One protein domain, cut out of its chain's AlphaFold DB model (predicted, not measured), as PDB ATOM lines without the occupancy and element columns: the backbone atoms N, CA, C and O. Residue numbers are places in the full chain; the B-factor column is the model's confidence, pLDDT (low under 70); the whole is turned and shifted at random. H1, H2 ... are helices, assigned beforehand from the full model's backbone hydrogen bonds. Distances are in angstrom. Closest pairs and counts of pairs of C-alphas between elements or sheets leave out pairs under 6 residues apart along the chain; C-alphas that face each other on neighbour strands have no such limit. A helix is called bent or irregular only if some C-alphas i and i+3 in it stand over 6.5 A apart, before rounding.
ATOM      1  N   GLN A   2     211.794 174.560 216.182       68.44
ATOM      2  CA  GLN A   2     212.442 175.062 217.405       68.44
ATOM      3  C   GLN A   2     213.391 174.031 218.034       68.44
ATOM      4  O   GLN A   2     214.501 174.376 218.385       68.44
ATOM      5  N   PHE A   3     213.029 172.744 218.016       76.88
ATOM      6  CA  PHE A   3     213.919 171.657 218.428       76.88
ATOM      7  C   PHE A   3     215.279 171.605 217.698       76.88
ATOM      8  O   PHE A   3     216.296 171.490 218.365       76.88
ATOM      9  N   LEU A   4     215.336 171.676 216.359       76.56
ATOM     10  CA  LEU A   4     216.612 171.590 215.621       76.56
ATOM     11  C   LEU A   4     217.477 172.838 215.838       76.56
ATOM     12  O   LEU A   4     218.689 172.713 215.984       76.56
ATOM     13  N   LEU A   5     216.848 174.012 215.935       74.31
ATOM     14  CA  LEU A   5     217.545 175.242 216.313       74.31
ATOM     15  C   LEU A   5     218.069 175.161 217.754       74.31
ATOM     16  O   LEU A   5     219.237 175.444 217.985       74.31
ATOM     17  N   SER A   6     217.277 174.652 218.700       78.88
ATOM     18  CA  SER A   6     217.733 174.416 220.075       78.88
ATOM     19  C   SER A   6     218.855 173.378 220.151       78.88
ATOM     20  O   SER A   6     219.766 173.520 220.954       78.88
ATOM     21  N   VAL A   7     218.854 172.351 219.292       77.50
ATOM     22  CA  VAL A   7     219.986 171.416 219.168       77.50
ATOM     23  C   VAL A   7     221.234 172.155 218.673       77.50
ATOM     24  O   VAL A   7     222.310 171.961 219.234       77.50
ATOM     25  N   SER A   8     221.106 173.038 217.681       77.19
ATOM     26  CA  SER A   8     222.212 173.899 217.243       77.19
ATOM     27  C   SER A   8     222.742 174.776 218.381       77.19
ATOM     28  O   SER A   8     223.952 174.877 218.561       77.19
ATOM     29  N   GLU A   9     221.859 175.383 219.171       79.56
ATOM     30  CA  GLU A   9     222.236 176.213 220.323       79.56
ATOM     31  C   GLU A   9     222.930 175.398 221.423       79.56
ATOM     32  O   GLU A   9     223.908 175.855 222.008       79.56
ATOM     33  N   CYS A  10     222.467 174.172 221.690       83.12
ATOM     34  CA  CYS A  10     223.037 173.312 222.727       83.12
ATOM     35  C   CYS A  10     224.388 172.696 222.338       83.12
ATOM     36  O   CYS A  10     225.264 172.568 223.193       83.12
ATOM     37  N   PHE A  11     224.550 172.263 221.086       84.38
ATOM     38  CA  PHE A  11     225.733 171.510 220.641       84.38
ATOM     39  C   PHE A  11     226.725 172.343 219.815       84.38
ATOM     40  O   PHE A  11     227.840 171.887 219.552       84.38
ATOM     41  N   GLY A  12     226.347 173.563 219.433       85.38
ATOM     42  CA  GLY A  12     227.195 174.524 218.738       85.38
ATOM     43  C   GLY A  12     227.355 174.274 217.237       85.38
ATOM     44  O   GLY A  12     226.975 173.240 216.678       85.38
ATOM     45  N   GLU A  13     227.978 175.245 216.569       85.12
ATOM     46  CA  GLU A  13     228.147 175.280 215.112       85.12
ATOM     47  C   GLU A  13     228.894 174.056 214.561       85.12
ATOM     48  O   GLU A  13     228.538 173.533 213.501       85.12
ATOM     49  N   SER A  14     229.905 173.553 215.280       88.38
ATOM     50  CA  SER A  14     230.664 172.370 214.860       88.38
ATOM     51  C   SER A  14     229.780 171.128 214.768       88.38
ATOM     52  O   SER A  14     229.926 170.349 213.832       88.38
ATOM     53  N   TYR A  15     228.821 170.950 215.681       89.31
ATOM     54  CA  TYR A  15     227.885 169.829 215.600       89.31
ATOM     55  C   TYR A  15     226.945 169.974 214.399       89.31
ATOM     56  O   TYR A  15     226.740 169.021 213.643       89.31
ATOM     57  N   VAL A  16     226.421 171.179 214.161       89.19
ATOM     58  CA  VAL A  16     225.561 171.439 212.999       89.19
ATOM     59  C   VAL A  16     226.312 171.184 211.694       89.19
ATOM     60  O   VAL A  16     225.784 170.528 210.802       89.19
ATOM     61  N   THR A  17     227.547 171.668 211.579       89.81
ATOM     62  CA  THR A  17     228.358 171.559 210.359       89.81
ATOM     63  C   THR A  17     228.882 170.151 210.126       89.81
ATOM     64  O   THR A  17     228.787 169.652 209.010       89.81
ATOM     65  N   CYS A  18     229.424 169.504 211.155       91.31
ATOM     66  CA  CYS A  18     230.107 168.224 210.991       91.31
ATOM     67  C   CYS A  18     229.156 167.030 211.080       91.31
ATOM     68  O   CYS A  18     229.477 165.973 210.542       91.31
ATOM     69  N   ILE A  19     228.007 167.179 211.756       92.38
ATOM     70  CA  ILE A  19     227.083 166.072 212.023       92.38
ATOM     71  C   ILE A  19     225.730 166.283 211.344       92.38
ATOM     72  O   ILE A  19     225.327 165.463 210.518       92.38
ATOM     73  N   MET A  20     225.009 167.361 211.661       93.56
ATOM     74  CA  MET A  20     223.645 167.525 211.141       93.56
ATOM     75  C   MET A  20     223.639 167.758 209.629       93.56
ATOM     76  O   MET A  20     222.934 167.064 208.900       93.56
ATOM     77  N   LEU A  21     224.447 168.697 209.144       94.06
ATOM     78  CA  LEU A  21     224.445 169.106 207.745       94.06
ATOM     79  C   LEU A  21     224.712 167.933 206.782       94.06
ATOM     80  O   LEU A  21     223.882 167.732 205.894       94.06
ATOM     81  N   PRO A  22     225.745 167.083 206.962       95.62
ATOM     82  CA  PRO A  22     225.971 165.954 206.064       95.62
ATOM     83  C   PRO A  22     224.833 164.927 206.066       95.62
ATOM     84  O   PRO A  22     224.502 164.360 205.023       95.62
ATOM     85  N   VAL A  23     224.205 164.693 207.224       96.56
ATOM     86  CA  VAL A  23     223.074 163.762 207.351       96.56
ATOM     87  C   VAL A  23     221.862 164.283 206.582       96.56
ATOM     88  O   VAL A  23     221.276 163.540 205.793       96.56
ATOM     89  N   PHE A  24     221.510 165.558 206.766       96.62
ATOM     90  CA  PHE A  24     220.369 166.163 206.083       96.62
ATOM     91  C   PHE A  24     220.616 166.328 204.579       96.62
ATOM     92  O   PHE A  24     219.716 166.006 203.807       96.62
ATOM     93  N   LEU A  25     221.824 166.724 204.151       95.56
ATOM     94  CA  LEU A  25     222.212 166.767 202.733       95.56
ATOM     95  C   LEU A  25     222.054 165.394 202.069       95.56
ATOM     96  O   LEU A  25     221.400 165.268 201.036       95.56
ATOM     97  N   THR A  26     222.553 164.337 202.715       96.19
ATOM     98  CA  THR A  26     222.407 162.972 202.190       96.19
ATOM     99  C   THR A  26     220.938 162.567 202.074       96.19
ATOM    100  O   THR A  26     220.534 161.974 201.074       96.19
ATOM    101  N   ALA A  27     220.128 162.899 203.083       96.12
ATOM    102  CA  ALA A  27     218.712 162.554 203.133       96.12
ATOM    103  C   ALA A  27     217.861 163.306 202.093       96.12
ATOM    104  O   ALA A  27     216.856 162.761 201.641       96.12
ATOM    105  N   VAL A  28     218.266 164.508 201.659       93.81
ATOM    106  CA  VAL A  28     217.649 165.205 200.508       93.81
ATOM    107  C   VAL A  28     218.225 164.774 199.158       93.81
ATOM    108  O   VAL A  28     217.793 165.262 198.122       93.81
ATOM    109  N   GLY A  29     219.163 163.825 199.141       91.88
ATOM    110  CA  GLY A  29     219.726 163.282 197.907       91.88
ATOM    111  C   GLY A  29     220.972 164.000 197.393       91.88
ATOM    112  O   GLY A  29     221.470 163.617 196.326       91.88
ATOM    113  N   ASP A  30     221.483 164.974 198.140       91.62
ATOM    114  CA  ASP A  30     222.700 165.717 197.836       91.62
ATOM    115  C   ASP A  30     223.958 165.001 198.330       91.62
ATOM    116  O   ASP A  30     223.915 164.088 199.160       91.62
ATOM    117  N   ASP A  31     225.096 165.411 197.776       91.06
ATOM    118  CA  ASP A  31     226.393 164.935 198.230       91.06
ATOM    119  C   ASP A  31     226.799 165.648 199.527       91.06
ATOM    120  O   ASP A  31     226.443 166.801 199.780       91.06
ATOM    121  N   ALA A  32     227.522 164.922 200.376       93.12
ATOM    122  CA  ALA A  32     227.828 165.328 201.736       93.12
ATOM    123  C   ALA A  32     229.222 164.845 202.146       93.12
ATOM    124  O   ALA A  32     229.644 163.745 201.778       93.12
ATOM    125  N   ASP A  33     229.916 165.658 202.941       93.00
ATOM    126  CA  ASP A  33     231.215 165.308 203.508       93.00
ATOM    127  C   ASP A  33     231.043 164.487 204.797       93.00
ATOM    128  O   ASP A  33     230.407 164.928 205.755       93.00
ATOM    129  N   PHE A  34     231.626 163.285 204.828       95.00
ATOM    130  CA  PHE A  34     231.594 162.390 205.988       95.00
ATOM    131  C   PHE A  34     232.918 162.322 206.757       95.00
ATOM    132  O   PHE A  34     233.095 161.409 207.565       95.00
ATOM    133  N   THR A  35     233.838 163.265 206.532       94.00
ATOM    134  CA  THR A  35     235.174 163.302 207.155       94.00
ATOM    135  C   THR A  35     235.126 163.170 208.679       94.00
ATOM    136  O   THR A  35     235.954 162.479 209.268       94.00
ATOM    137  N   PHE A  36     234.120 163.759 209.328       92.19
ATOM    138  CA  PHE A  36     233.976 163.741 210.789       92.19
ATOM    139  C   PHE A  36     233.206 162.532 211.339       92.19
ATOM    140  O   PHE A  36     233.047 162.400 212.553       92.19
ATOM    141  N   PHE A  37     232.731 161.635 210.475       94.06
ATOM    142  CA  PHE A  37     232.004 160.441 210.886       94.06
ATOM    143  C   PHE A  37     232.906 159.202 210.913       94.06
ATOM    144  O   PHE A  37     233.649 158.967 209.957       94.06
ATOM    145  N   PRO A  38     232.774 158.327 211.929       95.12
ATOM    146  CA  PRO A  38     233.371 156.999 211.896       95.12
ATOM    147  C   PRO A  38     232.951 156.224 210.641       95.12
ATOM    148  O   PRO A  38     231.770 156.173 210.290       95.12
ATOM    149  N   THR A  39     233.903 155.553 209.993       95.06
ATOM    150  CA  THR A  39     233.657 154.780 208.760       95.06
ATOM    151  C   THR A  39     232.570 153.716 208.929       95.06
ATOM    152  O   THR A  39     231.819 153.439 207.993       95.06
ATOM    153  N   SER A  40     232.412 153.178 210.143       95.81
ATOM    154  CA  SER A  40     231.387 152.191 210.498       95.81
ATOM    155  C   SER A  40     229.947 152.678 210.300       95.81
ATOM    156  O   SER A  40     229.053 151.854 210.112       95.81
ATOM    157  N   ILE A  41     229.698 153.993 210.303       95.25
ATOM    158  CA  ILE A  41     228.350 154.555 210.130       95.25
ATOM    159  C   ILE A  41     228.111 155.170 208.750       95.25
ATOM    160  O   ILE A  41     226.969 155.494 208.420       95.25
ATOM    161  N   HIS A  42     229.141 155.259 207.903       95.25
ATOM    162  CA  HIS A  42     229.021 155.823 206.554       95.25
ATOM    163  C   HIS A  42     227.975 155.089 205.714       95.25
ATOM    164  O   HIS A  42     227.184 155.729 205.028       95.25
ATOM    165  N   SER A  43     227.927 153.755 205.777       95.50
ATOM    166  CA  SER A  43     226.943 152.956 205.029       95.50
ATOM    167  C   SER A  43     225.504 153.247 205.464       95.50
ATOM    168  O   SER A  43     224.610 153.310 204.620       95.50
ATOM    169  N   ARG A  44     225.285 153.485 206.764       95.81
ATOM    170  CA  ARG A  44     223.975 153.845 207.324       95.81
ATOM    171  C   ARG A  44     223.537 155.227 206.856       95.81
ATOM    172  O   ARG A  44     222.404 155.363 206.409       95.81
ATOM    173  N   ILE A  45     224.432 156.218 206.903       95.88
ATOM    174  CA  ILE A  45     224.131 157.585 206.445       95.88
ATOM    175  C   ILE A  45     223.882 157.595 204.935       95.88
ATOM    176  O   ILE A  45     222.850 158.085 204.495       95.88
ATOM    177  N   LYS A  46     224.744 156.953 204.134       95.56
ATOM    178  CA  LYS A  46     224.530 156.779 202.682       95.56
ATOM    179  C   LYS A  46     223.223 156.043 202.364       95.56
ATOM    180  O   LYS A  46     222.638 156.246 201.303       95.56
ATOM    181  N   GLY A  47     222.755 155.194 203.278       95.12
ATOM    182  CA  GLY A  47     221.457 154.529 203.206       95.12
ATOM    183  C   GLY A  47     220.255 155.476 203.249       95.12
ATOM    184  O   GLY A  47     219.203 155.096 202.748       95.12
ATOM    185  N   LEU A  48     220.412 156.698 203.779       95.88
ATOM    186  CA  LEU A  48     219.358 157.720 203.828       95.88
ATOM    187  C   LEU A  48     219.073 158.354 202.463       95.88
ATOM    188  O   LEU A  48     218.028 158.979 202.299       95.88
ATOM    189  N   ARG A  49     219.983 158.206 201.491       95.69
ATOM    190  CA  ARG A  49     219.815 158.789 200.160       95.69
ATOM    191  C   ARG A  49     218.554 158.218 199.497       95.69
ATOM    192  O   ARG A  49     218.442 156.989 199.414       95.69
ATOM    193  N   PRO A  50     217.631 159.056 198.990       93.62
ATOM    194  CA  PRO A  50     216.452 158.584 198.275       93.62
ATOM    195  C   PRO A  50     216.822 157.685 197.089       93.62
ATOM    196  O   PRO A  50     217.719 158.005 196.311       93.62
ATOM    197  N   ARG A  51     216.134 156.541 196.952       92.88
ATOM    198  CA  ARG A  51     216.397 155.531 195.899       92.88
ATOM    199  C   ARG A  51     215.236 155.326 194.925       92.88
ATOM    200  O   ARG A  51     215.293 154.446 194.074       92.88
ATOM    201  N   SER A  52     214.164 156.096 195.069       91.12
ATOM    202  CA  SER A  52     212.983 156.038 194.207       91.12
ATOM    203  C   SER A  52     212.413 157.436 194.019       91.12
ATOM    204  O   SER A  52     212.605 158.294 194.876       91.12
ATOM    205  N   ALA A  53     211.660 157.658 192.938       88.94
ATOM    206  CA  ALA A  53     211.007 158.945 192.688       88.94
ATOM    207  C   ALA A  53     210.059 159.360 193.832       88.94
ATOM    208  O   ALA A  53     209.954 160.538 194.157       88.94
ATOM    209  N   VAL A  54     209.402 158.388 194.478       90.38
ATOM    210  CA  VAL A  54     208.534 158.641 195.638       90.38
ATOM    211  C   VAL A  54     209.356 159.077 196.850       90.38
ATOM    212  O   VAL A  54     209.004 160.059 197.494       90.38
ATOM    213  N   ALA A  55     210.456 158.382 197.154       91.38
ATOM    214  CA  ALA A  55     211.332 158.753 198.264       91.38
ATOM    215  C   ALA A  55     211.983 160.125 198.040       91.38
ATOM    216  O   ALA A  55     212.117 160.894 198.984       91.38
ATOM    217  N   ASP A  56     212.346 160.431 196.794       89.81
ATOM    218  CA  ASP A  56     212.954 161.700 196.385       89.81
ATOM    219  C   ASP A  56     211.963 162.866 196.524       89.81
ATOM    220  O   ASP A  56     212.281 163.927 197.049       89.81
ATOM    221  N   ARG A  57     210.696 162.639 196.166       89.62
ATOM    222  CA  ARG A  57     209.633 163.615 196.418       89.62
ATOM    223  C   ARG A  57     209.377 163.812 197.913       89.62
ATOM    224  O   ARG A  57     209.243 164.938 198.381       89.62
ATOM    225  N   LEU A  58     209.318 162.724 198.682       91.12
ATOM    226  CA  LEU A  58     209.108 162.790 200.132       91.12
ATOM    227  C   LEU A  58     210.268 163.483 200.852       91.12
ATOM    228  O   LEU A  58     210.025 164.214 201.811       91.12
ATOM    229  N   SER A  59     211.513 163.301 200.406       93.44
ATOM    230  CA  SER A  59     212.647 164.025 200.983       93.44
ATOM    231  C   SER A  59     212.549 165.526 200.702       93.44
ATOM    232  O   SER A  59     212.738 166.320 201.624       93.44
ATOM    233  N   ALA A  60     212.149 165.926 199.491       91.62
ATOM    234  CA  ALA A  60     211.887 167.327 199.159       91.62
ATOM    235  C   ALA A  60     210.724 167.924 199.981       91.62
ATOM    236  O   ALA A  60     210.794 169.074 200.403       91.62
ATOM    237  N   MET A  61     209.673 167.152 200.272       90.38
ATOM    238  CA  MET A  61     208.542 167.622 201.088       90.38
ATOM    239  C   MET A  61     208.865 167.724 202.581       90.38
ATOM    240  O   MET A  61     208.412 168.650 203.250       90.38
ATOM    241  N   CYS A  62     209.595 166.748 203.121       90.69
ATOM    242  CA  CYS A  62     209.686 166.542 204.567       90.69
ATOM    243  C   CYS A  62     211.057 166.893 205.145       90.69
ATOM    244  O   CYS A  62     211.142 167.349 206.282       90.69
ATOM    245  N   VAL A  63     212.133 166.658 204.393       94.88
ATOM    246  CA  VAL A  63     213.510 166.825 204.876       94.88
ATOM    247  C   VAL A  63     214.078 168.167 204.437       94.88
ATOM    248  O   VAL A  63     214.720 168.838 205.242       94.88
ATOM    249  N   LEU A  64     213.802 168.604 203.206       95.12
ATOM    250  CA  LEU A  64     214.309 169.876 202.692       95.12
ATOM    251  C   LEU A  64     213.890 171.090 203.546       95.12
ATOM    252  O   LEU A  64     214.776 171.871 203.891       95.12
ATOM    253  N   PRO A  65     212.626 171.250 203.997       93.31
ATOM    254  CA  PRO A  65     212.277 172.359 204.890       93.31
ATOM    255  C   PRO A  65     213.061 172.329 206.209       93.31
ATOM    256  O   PRO A  65     213.415 173.378 206.740       93.31
ATOM    257  N   LEU A  66     213.375 171.135 206.728       93.56
ATOM    258  CA  LEU A  66     214.165 170.969 207.950       93.56
ATOM    259  C   LEU A  66     215.646 171.283 207.724       93.56
ATOM    260  O   LEU A  66     216.265 171.895 208.588       93.56
ATOM    261  N   LEU A  67     216.205 170.899 206.575       94.88
ATOM    262  CA  LEU A  67     217.562 171.270 206.186       94.88
ATOM    263  C   LEU A  67     217.684 172.793 206.083       94.88
ATOM    264  O   LEU A  67     218.572 173.382 206.695       94.88
ATOM    265  N   LEU A  68     216.775 173.432 205.350       93.81
ATOM    266  CA  LEU A  68     216.842 174.866 205.109       93.81
ATOM    267  C   LEU A  68     216.623 175.667 206.396       93.81
ATOM    268  O   LEU A  68     217.488 176.444 206.795       93.81
ATOM    269  N   ALA A  69     215.495 175.442 207.064       89.44
ATOM    270  CA  ALA A  69     215.072 176.261 208.191       89.44
ATOM    271  C   ALA A  69     215.636 175.771 209.540       89.44
ATOM    272  O   ALA A  69     215.766 176.545 210.474       89.44
ATOM    273  N   GLY A  70     216.002 174.492 209.672       87.19
ATOM    274  CA  GLY A  70     216.492 173.916 210.932       87.19
ATOM    275  C   GLY A  70     218.006 173.716 211.024       87.19
ATOM    276  O   GLY A  70     218.516 173.613 212.136       87.19
ATOM    277  N   VAL A  71     218.722 173.631 209.896       92.19
ATOM    278  CA  VAL A  71     220.170 173.341 209.875       92.19
ATOM    279  C   VAL A  71     220.957 174.488 209.250       92.19
ATOM    280  O   VAL A  71     221.888 175.005 209.861       92.19
ATOM    281  N   LEU A  72     220.585 174.909 208.041       92.38
ATOM    282  CA  LEU A  72     221.268 175.985 207.315       92.38
ATOM    283  C   LEU A  72     220.905 177.384 207.827       92.38
ATOM    284  O   LEU A  72     221.658 178.324 207.614       92.38
ATOM    285  N   SER A  73     219.795 177.500 208.546       87.38
ATOM    286  CA  SER A  73     219.366 178.721 209.238       87.38
ATOM    287  C   SER A  73     220.022 178.905 210.615       87.38
ATOM    288  O   SER A  73     219.739 179.870 211.315       87.38
ATOM    289  N   ALA A  74     220.915 178.004 211.040       85.31
ATOM    290  CA  ALA A  74     221.647 178.204 212.289       85.31
ATOM    291  C   ALA A  74     222.536 179.472 212.232       85.31
ATOM    292  O   ALA A  74     223.020 179.837 211.150       85.31
ATOM    293  N   PRO A  75     222.798 180.132 213.377       80.44
ATOM    294  CA  PRO A  75     223.657 181.314 213.426       80.44
ATOM    295  C   PRO A  75     225.006 181.082 212.728       80.44
ATOM    296  O   PRO A  75     225.622 180.032 212.891       80.44
ATOM    297  N   GLY A  76     225.452 182.052 211.924       81.62
ATOM    298  CA  GLY A  76     226.714 181.976 211.171       81.62
ATOM    299  C   GLY A  76     226.640 181.265 209.810       81.62
ATOM    300  O   GLY A  76     227.586 181.354 209.034       81.62
ATOM    301  N   LYS A  77     225.514 180.629 209.453       85.00
ATOM    302  CA  LYS A  77     225.370 179.875 208.189       85.00
ATOM    303  C   LYS A  77     224.643 180.609 207.061       85.00
ATOM    304  O   LYS A  77     224.351 179.997 206.036       85.00
ATOM    305  N   HIS A  78     224.409 181.916 207.191       88.12
ATOM    306  CA  HIS A  78     223.688 182.717 206.192       88.12
ATOM    307  C   HIS A  78     224.238 182.559 204.765       88.12
ATOM    308  O   HIS A  78     223.461 182.381 203.829       88.12
ATOM    309  N   GLU A  79     225.561 182.556 204.585       91.50
ATOM    310  CA  GLU A  79     226.175 182.359 203.264       91.50
ATOM    311  C   GLU A  79     225.987 180.933 202.728       91.50
ATOM    312  O   GLU A  79     225.726 180.752 201.539       91.50
ATOM    313  N   GLN A  80     226.051 179.914 203.594       92.50
ATOM    314  CA  GLN A  80     225.795 178.521 203.205       92.50
ATOM    315  C   GLN A  80     224.332 178.328 202.795       92.50
ATOM    316  O   GLN A  80     224.066 177.688 201.779       92.50
ATOM    317  N   LEU A  81     223.387 178.914 203.539       94.25
ATOM    318  CA  LEU A  81     221.970 178.921 203.174       94.25
ATOM    319  C   LEU A  81     221.754 179.624 201.831       94.25
ATOM    320  O   LEU A  81     221.080 179.080 200.959       94.25
ATOM    321  N   ALA A  82     222.364 180.795 201.639       94.69
ATOM    322  CA  ALA A  82     222.294 181.551 200.395       94.69
ATOM    323  C   ALA A  82     222.809 180.740 199.198       94.69
ATOM    324  O   ALA A  82     222.139 180.658 198.169       94.69
ATOM    325  N   GLY A  83     223.988 180.128 199.337       94.75
ATOM    326  CA  GLY A  83     224.580 179.277 198.308       94.75
ATOM    327  C   GLY A  83     223.704 178.067 197.996       94.75
ATOM    328  O   GLY A  83     223.459 177.767 196.830       94.75
ATOM    329  N   TYR A  84     223.150 177.424 199.024       94.50
ATOM    330  CA  TYR A  84     222.279 176.268 198.846       94.50
ATOM    331  C   TYR A  84     220.952 176.627 198.160       94.50
ATOM    332  O   TYR A  84     220.514 175.923 197.255       94.50
ATOM    333  N   LEU A  85     220.328 177.751 198.522       93.94
ATOM    334  CA  LEU A  85     219.119 178.237 197.854       93.94
ATOM    335  C   LEU A  85     219.377 178.595 196.386       93.94
ATOM    336  O   LEU A  85     218.564 178.250 195.529       93.94
ATOM    337  N   ARG A  86     220.519 179.223 196.072       94.25
ATOM    338  CA  ARG A  86     220.922 179.469 194.678       94.25
ATOM    339  C   ARG A  86     221.138 178.172 193.915       94.25
ATOM    340  O   ARG A  86     220.615 178.047 192.815       94.25
ATOM    341  N   LYS A  87     221.801 177.180 194.512       91.56
ATOM    342  CA  LYS A  87     221.937 175.844 193.918       91.56
ATOM    343  C   LYS A  87     220.570 175.234 193.583       91.56
ATOM    344  O   LYS A  87     220.378 174.703 192.497       91.56
ATOM    345  N   LEU A  88     219.595 175.328 194.489       90.19
ATOM    346  CA  LEU A  88     218.258 174.768 194.257       90.19
ATOM    347  C   LEU A  88     217.466 175.495 193.161       90.19
ATOM    348  O   LEU A  88     216.699 174.850 192.444       90.19
ATOM    349  N   LEU A  89     217.600 176.822 193.075       89.69
ATOM    350  CA  LEU A  89     216.739 177.680 192.252       89.69
ATOM    351  C   LEU A  89     217.356 178.117 190.920       89.69
ATOM    352  O   LEU A  89     216.616 178.357 189.966       89.69
ATOM    353  N   LEU A  90     218.681 178.259 190.868       88.31
ATOM    354  CA  LEU A  90     219.416 178.861 189.754       88.31
ATOM    355  C   LEU A  90     220.278 177.857 188.983       88.31
ATOM    356  O   LEU A  90     220.553 178.087 187.807       88.31
ATOM    357  N   GLU A  91     220.718 176.755 189.591       81.56
ATOM    358  CA  GLU A  91     221.494 175.754 188.856       81.56
ATOM    359  C   GLU A  91     220.565 174.867 188.015       81.56
ATOM    360  O   GLU A  91     219.714 174.127 188.519       81.56
ATOM    361  N   ASP A  92     220.734 174.949 186.694       63.25
ATOM    362  CA  ASP A  92     220.071 174.069 185.738       63.25
ATOM    363  C   ASP A  92     220.890 172.773 185.622       63.25
ATOM    364  O   ASP A  92     221.920 172.715 184.945       63.25
ATOM    365  N   ASN A  93     220.480 171.733 186.355       54.16
ATOM    366  CA  ASN A  93     221.162 170.435 186.370       54.16
ATOM    367  C   ASN A  93     220.940 169.693 185.039       54.16
ATOM    368  O   ASN A  93     220.134 168.764 184.942       54.16
ATOM    369  N   SER A  94     221.674 170.103 184.003       50.31
ATOM    370  CA  SER A  94     221.575 169.607 182.622       50.31
ATOM    371  C   SER A  94     222.119 168.189 182.384       50.31
ATOM    372  O   SER A  94     222.296 167.779 181.242       50.31
ATOM    373  N   MET A  95     222.273 167.380 183.433       41.22
ATOM    374  CA  MET A  95     222.263 165.919 183.335       41.22
ATOM    375  C   MET A  95     221.356 165.390 184.455       41.22
ATOM    376  O   MET A  95     221.754 165.325 185.611       41.22
ATOM    377  N   GLU A  96     220.109 165.071 184.094       41.97
ATOM    378  CA  GLU A  96     219.023 164.567 184.960       41.97
ATOM    379  C   GLU A  96     218.357 165.561 185.941       41.97
ATOM    380  O   GLU A  96     218.369 165.359 187.149       41.97
ATOM    381  N   ASN A  97     217.643 166.569 185.415       49.16
ATOM    382  CA  ASN A  97     216.336 167.079 185.894       49.16
ATOM    383  C   ASN A  97     215.899 166.669 187.330       49.16
ATOM    384  O   ASN A  97     214.928 165.919 187.481       49.16
ATOM    385  N   ARG A  98     216.578 167.125 188.394       51.34
ATOM    386  CA  ARG A  98     216.102 166.951 189.788       51.34
ATOM    387  C   ARG A  98     215.318 168.163 190.293       51.34
ATOM    388  O   ARG A  98     214.251 167.982 190.867       51.34
ATOM    389  N   SER A  99     215.787 169.387 190.032       51.09
ATOM    390  CA  SER A  99     215.142 170.618 190.531       51.09
ATOM    391  C   SER A  99     213.796 170.902 189.850       51.09
ATOM    392  O   SER A  99     212.837 171.308 190.508       51.09
ATOM    393  N   THR A 100     213.677 170.597 188.553       51.00
ATOM    394  CA  THR A 100     212.427 170.744 187.785       51.00
ATOM    395  C   THR A 100     211.350 169.730 188.181       51.00
ATOM    396  O   THR A 100     210.164 170.008 188.023       51.00
ATOM    397  N   LYS A 101     211.726 168.563 188.730       62.84
ATOM    398  CA  LYS A 101     210.770 167.524 189.166       62.84
ATOM    399  C   LYS A 101     210.091 167.840 190.497       62.84
ATOM    400  O   LYS A 101     208.961 167.405 190.692       62.84
ATOM    401  N   HIS A 102     210.753 168.605 191.367       73.44
ATOM    402  CA  HIS A 102     210.274 168.926 192.721       73.44
ATOM    403  C   HIS A 102     210.089 170.423 192.941       73.44
ATOM    404  O   HIS A 102     210.188 170.918 194.062       73.44
ATOM    405  N   THR A 103     209.873 171.182 191.867       82.12
ATOM    406  CA  THR A 103     209.717 172.637 191.957       82.12
ATOM    407  C   THR A 103     208.625 173.050 192.961       82.12
ATOM    408  O   THR A 103     208.913 173.911 193.790       82.12
ATOM    409  N   PRO A 104     207.424 172.432 193.002       87.56
ATOM    410  CA  PRO A 104     206.416 172.760 194.017       87.56
ATOM    411  C   PRO A 104     206.875 172.489 195.458       87.56
ATOM    412  O   PRO A 104     206.571 173.256 196.371       87.56
ATOM    413  N   GLU A 105     207.605 171.399 195.685       91.38
ATOM    414  CA  GLU A 105     208.143 171.022 196.990       91.38
ATOM    415  C   GLU A 105     209.242 171.992 197.451       91.38
ATOM    416  O   GLU A 105     209.212 172.447 198.594       91.38
ATOM    417  N   ILE A 106     210.150 172.388 196.549       91.56
ATOM    418  CA  ILE A 106     211.182 173.405 196.810       91.56
ATOM    419  C   ILE A 106     210.531 174.754 197.136       91.56
ATOM    420  O   ILE A 106     210.885 175.386 198.131       91.56
ATOM    421  N   ILE A 107     209.531 175.168 196.349       92.06
ATOM    422  CA  ILE A 107     208.750 176.390 196.589       92.06
ATOM    423  C   ILE A 107     208.125 176.368 197.986       92.06
ATOM    424  O   ILE A 107     208.222 177.345 198.728       92.06
ATOM    425  N   ASN A 108     207.536 175.240 198.385       91.00
ATOM    426  CA  ASN A 108     206.957 175.082 199.716       91.00
ATOM    427  C   ASN A 108     208.002 175.109 200.838       91.00
ATOM    428  O   ASN A 108     207.715 175.648 201.910       91.00
ATOM    429  N   ALA A 109     209.195 174.560 200.611       93.75
ATOM    430  CA  ALA A 109     210.291 174.612 201.570       93.75
ATOM    431  C   ALA A 109     210.806 176.048 201.765       93.75
ATOM    432  O   ALA A 109     211.039 176.463 202.897       93.75
ATOM    433  N   ILE A 110     210.904 176.836 200.691       93.81
ATOM    434  CA  ILE A 110     211.294 178.254 200.763       93.81
ATOM    435  C   ILE A 110     210.208 179.082 201.444       93.81
ATOM    436  O   ILE A 110     210.510 179.839 202.365       93.81
ATOM    437  N   ARG A 111     208.936 178.877 201.070       93.75
ATOM    438  CA  ARG A 111     207.781 179.481 201.750       93.75
ATOM    439  C   ARG A 111     207.856 179.274 203.264       93.75
ATOM    440  O   ARG A 111     207.535 180.176 204.028       93.75
ATOM    441  N   PHE A 112     208.280 178.089 203.700       92.12
ATOM    442  CA  PHE A 112     208.430 177.784 205.116       92.12
ATOM    443  C   PHE A 112     209.529 178.618 205.794       92.12
ATOM    444  O   PHE A 112     209.298 179.124 206.887       92.12
ATOM    445  N   ILE A 113     210.684 178.832 205.158       92.00
ATOM    446  CA  ILE A 113     211.730 179.728 205.693       92.00
ATOM    447  C   ILE A 113     211.219 181.170 205.784       92.00
ATOM    448  O   ILE A 113     211.529 181.866 206.742       92.00
ATOM    449  N   CYS A 114     210.386 181.610 204.835       94.38
ATOM    450  CA  CYS A 114     209.796 182.950 204.860       94.38
ATOM    451  C   CYS A 114     208.865 183.197 206.056       94.38
ATOM    452  O   CYS A 114     208.458 184.333 206.264       94.38
ATOM    453  N   THR A 115     208.555 182.191 206.879       92.50
ATOM    454  CA  THR A 115     207.910 182.430 208.182       92.50
ATOM    455  C   THR A 115     208.790 183.231 209.150       92.50
ATOM    456  O   THR A 115     208.256 183.811 210.092       92.50
ATOM    457  N   TYR A 116     210.103 183.304 208.906       90.56
ATOM    458  CA  TYR A 116     211.054 184.109 209.669       90.56
ATOM    459  C   TYR A 116     211.501 185.322 208.840       90.56
ATOM    460  O   TYR A 116     212.074 185.180 207.757       90.56
TER     461      TYR A 116
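What this domain is: This is residues 2 to 116 of the 257 residues of the protein "LisH domain and HEAT repeat-containing protein KIAA1468" of Trifolium pratense (UniProt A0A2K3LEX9). A long helix folds back on itself as a V, and its two arms, H1a and H1b, pack on the short helix H4 in the middle; H5 and H6 pack on H4 too, H3 packs on H6, and H2 lies far out, reached from the last part of H1b. The printed part has 115 residues, with six named helices in the order H1 to H6 and no named strand, and its class is all helix. It is compact, with a radius of gyration of the C-alphas of 13.9 A and spans of 36 by 36 by 21 A.

How they stand to each other: H1, residues 2 to 27, was assigned as one helix by its hydrogen bonds but is bent, with C-alphas 10 and 13 9.4 A apart; its arms H1a, residues 2 to 10, and H1b, residues 13 to 27, stand at a steep tilt of 40 degrees, opposite ways. H4, residues 64 to 72, is the hub. H1b touches H4 at a shallow tilt of 15 degrees, opposite ways, the closest C-alphas being those of Phe 24 and Leu 67, 5.8 A apart. H1a touches H4 with the C-alphas of Leu 4 and Gly 70 closest, 5.2 A apart. H6, residues 103 to 113, touches H4 at a steep tilt of 38 degrees, with the C-alphas of Pro 65 and Ala 109 closest at 4.5 A. H5, residues 78 to 90, forms a helical hairpin with H4, touching it with residues 78 to 81 alone; the C-alphas of Leu 72 and Leu 81 are closest, 5.1 A apart. H3, residues 53 to 62, touches H6, with the C-alphas of Met 61 and Glu 105 closest at 5.3 A. H2, residues 39 to 46, only just touches residues 23 to 26 of H1b, with 3 pairs of C-alphas within 8 A, those of Val 23 and Ile 45 closest at 6.3 A. Every O i to N i+4 pair is within hydrogen-bond range in H1a, H3, H5 and H6, against 8 of 11 in H1b, 2 of 4 in H2 and 4 of 5 in H4.

Where its parts are: H1a begins at C-alpha 2 (212.442, 175.062, 217.405), and H1b, 19.9 A long, ends at C-alpha 27 (218.712, 162.554, 203.133). H1b and H2 are irregular: C-alphas 18 and 21 are 6.6 A apart, and C-alphas 40 and 43 are 7.1 A apart. H5 is 17.4 A long, and H6, 15.6 A long, ends at C-alpha 113 (211.730, 179.728, 205.693).

The domain as a whole: The C-alphas farthest apart, those of Cys 10 and Ser 94, are 40.3 A apart. The printed part has no cut. The links H1 to H2 and H5 to H6 are long. The mean pLDDT of the printed part is 87.0; residue 2 and residues 92 to 101 are under 70.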